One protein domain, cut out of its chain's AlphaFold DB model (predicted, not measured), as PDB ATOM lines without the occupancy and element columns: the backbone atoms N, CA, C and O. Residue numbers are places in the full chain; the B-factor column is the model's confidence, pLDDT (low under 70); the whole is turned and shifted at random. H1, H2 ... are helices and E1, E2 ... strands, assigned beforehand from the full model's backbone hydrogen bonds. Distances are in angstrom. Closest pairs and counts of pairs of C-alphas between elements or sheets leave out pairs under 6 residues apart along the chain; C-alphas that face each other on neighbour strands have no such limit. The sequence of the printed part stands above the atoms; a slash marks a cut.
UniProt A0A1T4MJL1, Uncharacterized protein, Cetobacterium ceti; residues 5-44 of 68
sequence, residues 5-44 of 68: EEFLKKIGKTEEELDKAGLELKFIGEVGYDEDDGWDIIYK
ATOM      1  N   GLU A   5    -110.169 -64.757 -63.953       80.50
ATOM      2  CA  GLU A   5    -110.383 -65.251 -65.315       80.50
ATOM      3  C   GLU A   5    -109.533 -66.487 -65.641       80.50
ATOM      4  O   GLU A   5    -110.023 -67.424 -66.268       80.50
ATOM      5  N   GLU A   6    -108.271 -66.517 -65.209       79.25
ATOM      6  CA  GLU A   6    -107.379 -67.669 -65.397       79.25
ATOM      7  C   GLU A   6    -107.873 -68.896 -64.619       79.25
ATOM      8  O   GLU A   6    -107.846 -70.016 -65.130       79.25
ATOM      9  N   PHE A   7    -108.377 -68.691 -63.398       81.94
ATOM     10  CA  PHE A   7    -108.961 -69.758 -62.590       81.94
ATOM     11  C   PHE A   7    -110.233 -70.324 -63.230       81.94
ATOM     12  O   PHE A   7    -110.351 -71.538 -63.382       81.94
ATOM     13  N   LEU A   8    -111.137 -69.451 -63.683       81.06
ATOM     14  CA  LEU A   8    -112.361 -69.825 -64.400       81.06
ATOM     15  C   LEU A   8    -112.059 -70.621 -65.680       81.06
ATOM     16  O   LEU A   8    -112.651 -71.675 -65.917       81.06
ATOM     17  N   LYS A   9    -111.059 -70.188 -66.461       83.88
ATOM     18  CA  LYS A   9    -110.576 -70.935 -67.634       83.88
ATOM     19  C   LYS A   9    -110.016 -72.306 -67.260       83.88
ATOM     20  O   LYS A   9    -110.290 -73.275 -67.961       83.88
ATOM     21  N   LYS A  10    -109.270 -72.412 -66.156       80.69
ATOM     22  CA  LYS A  10    -108.680 -73.675 -65.680       80.69
ATOM     23  C   LYS A  10    -109.739 -74.702 -65.273       80.69
ATOM     24  O   LYS A  10    -109.566 -75.885 -65.551       80.69
ATOM     25  N   ILE A  11    -110.823 -74.260 -64.638       80.44
ATOM     26  CA  ILE A  11    -111.955 -75.127 -64.271       80.44
ATOM     27  C   ILE A  11    -112.963 -75.315 -65.416       80.44
ATOM     28  O   ILE A  11    -113.910 -76.084 -65.265       80.44
ATOM     29  N   GLY A  12    -112.781 -74.614 -66.541       83.12
ATOM     30  CA  GLY A  12    -113.674 -74.672 -67.696       83.12
ATOM     31  C   GLY A  12    -115.089 -74.173 -67.403       83.12
ATOM     32  O   GLY A  12    -116.034 -74.688 -67.992       83.12
ATOM     33  N   LYS A  13    -115.242 -73.216 -66.480       84.06
ATOM     34  CA  LYS A  13    -116.537 -72.634 -66.102       84.06
ATOM     35  C   LYS A  13    -116.523 -71.125 -66.254       84.06
ATOM     36  O   LYS A  13    -115.483 -70.485 -66.144       84.06
ATOM     37  N   THR A  14    -117.703 -70.556 -66.440       86.56
ATOM     38  CA  THR A  14    -117.931 -69.107 -66.430       86.56
ATOM     39  C   THR A  14    -118.575 -68.648 -65.122       86.56
ATOM     40  O   THR A  14    -119.191 -69.436 -64.405       86.56
ATOM     41  N   GLU A  15    -118.473 -67.355 -64.808       81.12
ATOM     42  CA  GLU A  15    -119.180 -66.784 -63.650       81.12
ATOM     43  C   GLU A  15    -120.694 -66.963 -63.741       81.12
ATOM     44  O   GLU A  15    -121.340 -67.201 -62.728       81.12
ATOM     45  N   GLU A  16    -121.255 -66.896 -64.947       84.25
ATOM     46  CA  GLU A  16    -122.686 -67.095 -65.179       84.25
ATOM     47  C   GLU A  16    -123.129 -68.524 -64.846       84.25
ATOM     48  O   GLU A  16    -124.232 -68.736 -64.345       84.25
ATOM     49  N   GLU A  17    -122.284 -69.523 -65.108       81.69
ATOM     50  CA  GLU A  17    -122.562 -70.911 -64.730       81.69
ATOM     51  C   GLU A  17    -122.460 -71.128 -63.223       81.69
ATOM     52  O   GLU A  17    -123.247 -71.892 -62.664       81.69
ATOM     53  N   LEU A  18    -121.515 -70.452 -62.564       82.00
ATOM     54  CA  LEU A  18    -121.421 -70.465 -61.108       82.00
ATOM     55  C   LEU A  18    -122.654 -69.803 -60.490       82.00
ATOM     56  O   LEU A  18    -123.306 -70.413 -59.650       82.00
ATOM     57  N   ASP A  19    -123.046 -68.627 -60.976       82.00
ATOM     58  CA  ASP A  19    -124.223 -67.898 -60.505       82.00
ATOM     59  C   ASP A  19    -125.513 -68.719 -60.645       82.00
ATOM     60  O   ASP A  19    -126.251 -68.882 -59.673       82.00
ATOM     61  N   LYS A  20    -125.732 -69.348 -61.810       82.56
ATOM     62  CA  LYS A  20    -126.868 -70.260 -62.043       82.56
ATOM     63  C   LYS A  20    -126.858 -71.482 -61.126       82.56
ATOM     64  O   LYS A  20    -127.921 -72.009 -60.808       82.56
ATOM     65  N   ALA A  21    -125.676 -71.938 -60.718       78.06
ATOM     66  CA  ALA A  21    -125.509 -73.032 -59.766       78.06
ATOM     67  C   ALA A  21    -125.624 -72.576 -58.298       78.06
ATOM     68  O   ALA A  21    -125.491 -73.404 -57.397       78.06
ATOM     69  N   GLY A  22    -125.861 -71.284 -58.038       79.88
ATOM     70  CA  GLY A  22    -125.856 -70.726 -56.687       79.88
ATOM     71  C   GLY A  22    -124.462 -70.721 -56.059       79.88
ATOM     72  O   GLY A  22    -124.339 -70.818 -54.841       79.88
ATOM     73  N   LEU A  23    -123.421 -70.646 -56.886       81.00
ATOM     74  CA  LEU A  23    -122.014 -70.612 -56.513       81.00
ATOM     75  C   LEU A  23    -121.421 -69.221 -56.792       81.00
ATOM     76  O   LEU A  23    -121.850 -68.501 -57.693       81.00
ATOM     77  N   GLU A  24    -120.402 -68.842 -56.037       81.69
ATOM     78  CA  GLU A  24    -119.591 -67.652 -56.262       81.69
ATOM     79  C   GLU A  24    -118.109 -67.981 -56.136       81.69
ATOM     80  O   GLU A  24    -117.707 -68.893 -55.413       81.69
ATOM     81  N   LEU A  25    -117.287 -67.225 -56.859       81.44
ATOM     82  CA  LEU A  25    -115.845 -67.339 -56.755       81.44
ATOM     83  C   LEU A  25    -115.335 -66.395 -55.666       81.44
ATOM     84  O   LEU A  25    -115.500 -65.178 -55.782       81.44
ATOM     85  N   LYS A  26    -114.672 -66.946 -54.650       79.50
ATOM     86  CA  LYS A  26    -114.089 -66.192 -53.542       79.50
ATOM     87  C   LYS A  26    -112.574 -66.347 -53.545       79.50
ATOM     88  O   LYS A  26    -112.046 -67.442 -53.717       79.50
ATOM     89  N   PHE A  27    -111.875 -65.232 -53.371       76.31
ATOM     90  CA  PHE A  27    -110.436 -65.250 -53.149       76.31
ATOM     91  C   PHE A  27    -110.171 -65.637 -51.691       76.31
ATOM     92  O   PHE A  27    -110.681 -64.988 -50.775       76.31
ATOM     93  N   ILE A  28    -109.422 -66.714 -51.482       71.50
ATOM     94  CA  ILE A  28    -108.997 -67.203 -50.173       71.50
ATOM     95  C   ILE A  28    -107.507 -66.871 -50.060       71.50
ATOM     96  O   ILE A  28    -106.678 -67.535 -50.676       71.50
ATOM     97  N   GLY A  29    -107.180 -65.793 -49.343       61.91
ATOM     98  CA  GLY A  29    -105.796 -65.306 -49.265       61.91
ATOM     99  C   GLY A  29    -105.510 -64.251 -48.193       61.91
ATOM    100  O   GLY A  29    -104.568 -63.487 -48.342       61.91
ATOM    101  N   GLU A  30    -106.307 -64.143 -47.121       54.03
ATOM    102  CA  GLU A  30    -106.088 -63.080 -46.111       54.03
ATOM    103  C   GLU A  30    -106.275 -63.508 -44.644       54.03
ATOM    104  O   GLU A  30    -106.615 -62.696 -43.787       54.03
ATOM    105  N   VAL A  31    -105.988 -64.764 -44.294       46.78
ATOM    106  CA  VAL A  31    -105.842 -65.152 -42.875       46.78
ATOM    107  C   VAL A  31    -104.710 -66.162 -42.677       46.78
ATOM    108  O   VAL A  31    -104.923 -67.357 -42.523       46.78
ATOM    109  N   GLY A  32    -103.484 -65.638 -42.641       47.66
ATOM    110  CA  GLY A  32    -102.429 -66.131 -41.749       47.66
ATOM    111  C   GLY A  32    -101.820 -67.514 -42.005       47.66
ATOM    112  O   GLY A  32    -101.216 -68.045 -41.076       47.66
ATOM    113  N   TYR A  33    -101.933 -68.089 -43.204       44.91
ATOM    114  CA  TYR A  33    -101.176 -69.288 -43.582       44.91
ATOM    115  C   TYR A  33    -100.411 -69.047 -44.886       44.91
ATOM    116  O   TYR A  33    -100.997 -68.760 -45.922       44.91
ATOM    117  N   ASP A  34     -99.091 -69.149 -44.784       53.78
ATOM    118  CA  ASP A  34     -98.062 -68.653 -45.711       53.78
ATOM    119  C   ASP A  34     -97.936 -69.430 -47.044       53.78
ATOM    120  O   ASP A  34     -96.971 -69.213 -47.769       53.78
ATOM    121  N   GLU A  35     -98.852 -70.349 -47.393       51.38
ATOM    122  CA  GLU A  35     -98.607 -71.283 -48.517       51.38
ATOM    123  C   GLU A  35     -99.745 -71.513 -49.534       51.38
ATOM    124  O   GLU A  35     -99.466 -72.079 -50.589       51.38
ATOM    125  N   ASP A  36    -100.978 -71.024 -49.337       53.56
ATOM    126  CA  ASP A  36    -102.083 -71.308 -50.280       53.56
ATOM    127  C   ASP A  36    -102.978 -70.085 -50.560       53.56
ATOM    128  O   ASP A  36    -104.165 -70.055 -50.239       53.56
ATOM    129  N   ASP A  37    -102.413 -69.064 -51.210       62.25
ATOM    130  CA  ASP A  37    -103.208 -68.004 -51.842       62.25
ATOM    131  C   ASP A  37    -103.907 -68.548 -53.099       62.25
ATOM    132  O   ASP A  37    -103.262 -68.875 -54.107       62.25
ATOM    133  N   GLY A  38    -105.239 -68.614 -53.073       70.56
ATOM    134  CA  GLY A  38    -106.014 -69.273 -54.121       70.56
ATOM    135  C   GLY A  38    -107.391 -68.672 -54.380       70.56
ATOM    136  O   GLY A  38    -107.978 -67.971 -53.562       70.56
ATOM    137  N   TRP A  39    -107.927 -68.971 -55.561       78.88
ATOM    138  CA  TRP A  39    -109.348 -68.787 -55.845       78.88
ATOM    139  C   TRP A  39    -110.079 -70.084 -55.517       78.88
ATOM    140  O   TRP A  39    -109.605 -71.157 -55.888       78.88
ATOM    141  N   ASP A  40    -111.232 -69.978 -54.867       78.19
ATOM    142  CA  ASP A  40    -112.095 -71.114 -54.557       78.19
ATOM    143  C   ASP A  40    -113.555 -70.807 -54.914       78.19
ATOM    144  O   ASP A  40    -113.949 -69.649 -55.081       78.19
ATOM    145  N   ILE A  41    -114.362 -71.851 -55.076       79.25
ATOM    146  CA  ILE A  41    -115.773 -71.765 -55.448       79.25
ATOM    147  C   ILE A  41    -116.608 -72.130 -54.226       79.25
ATOM    148  O   ILE A  41    -116.583 -73.268 -53.764       79.25
ATOM    149  N   ILE A  42    -117.396 -71.181 -53.736       78.12
ATOM    150  CA  ILE A  42    -118.264 -71.360 -52.571       78.12
ATOM    151  C   ILE A  42    -119.735 -71.210 -52.967       78.12
ATOM    152  O   ILE A  42    -120.042 -70.717 -54.047       78.12
ATOM    153  N   TYR A  43    -120.663 -71.617 -52.104       76.44
ATOM    154  CA  TYR A  43    -122.099 -71.409 -52.322       76.44
ATOM    155  C   TYR A  43    -122.530 -69.998 -51.887       76.44
ATOM    156  O   TYR A  43    -122.162 -69.553 -50.803       76.44
ATOM    157  N   LYS A  44    -123.362 -69.326 -52.697       69.00
ATOM    158  CA  LYS A  44    -123.936 -67.989 -52.430       69.00
ATOM    159  C   LYS A  44    -124.932 -67.956 -51.265       69.00
ATOM    160  O   LYS A  44    -125.222 -66.885 -50.743       69.00
TER     161      LYS A  44
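This is residues 5 to 44 of the 68 residues of an uncharacterized protein of Cetobacterium ceti (UniProt A0A1T4MJL1). A hairpin of two strands, E1 and E2, makes most of the long axis, and residues 30 to 35 of its loop stick out freely at one end. Two short helices come before it and lie loosely on one side of the hairpin: H2 near the end away from the loop, by E1, and H1 by E2 near Trp 39. The printed part has 40 residues, with two named helices and then two named strands along the chain, in the order H1 H2 E1 E2; the sheet, in the order E1 - E2, is antiparallel, and the class is mixed, helices and strands. The whole is loose, with a radius of gyration of the C-alphas of 11.2 A, and its outline is flat, spanning 32 by 21 by 10 A.

Begin at Glu 5, where H1, residues 5 to 11, starts. After a tight link comes H2, residues 15 to 20; the two are close but not clearly touching, the closest C-alphas being those of Leu 8 and Glu 15, 7.5 A apart. They run the same way at a steep tilt of 57 degrees. In both helices every O i to N i+4 pair is within hydrogen-bond range. A tight link leads on to E1, residues 23 to 28; look at Leu 18 of H2 and Glu 24 of E1, whose C-alphas are the closest of the two elements at 5.9 A. E2, residues 38 to 43, forms a hairpin with E1, the antiparallel neighbour, at 147 degrees between their directions. Check N 26 and O 40 at 2.8 A, and N 40 and O 26 at 2.9 A, both within hydrogen-bond range. The closest C-alphas of H1 and E2 are those of Phe 7 and Trp 39, 6.8 A apart. H1 and E1 are apart; H2 and E2 are only just apart, with closest C-alphas 8.1 A from each other.

Find C-alpha 5 at (-110.383, -65.251, -65.315); from there H1 runs 10.1 A to C-alpha 11. H2 covers 8.6 A from C-alpha 15 to C-alpha 20. E1 starts at C-alpha 23, at (-122.014, -70.612, -56.513), and runs 14.9 A to C-alpha 28. E2 runs 16.3 A from C-alpha 38 to C-alpha 43, at (-122.099, -71.409, -52.322), which faces C-alpha 23 at 4.3 A.

The two C-alphas farthest apart are those of Lys 20 and Asp 34, at 33.2 A. The printed part has no cut. The link from E1 to E2, with 9 residues, is short, and no link is long. Look to the B-factor column for the pLDDT: its mean over the printed part is 73.8, and residues 29 to 37 and residue 44 are under 70.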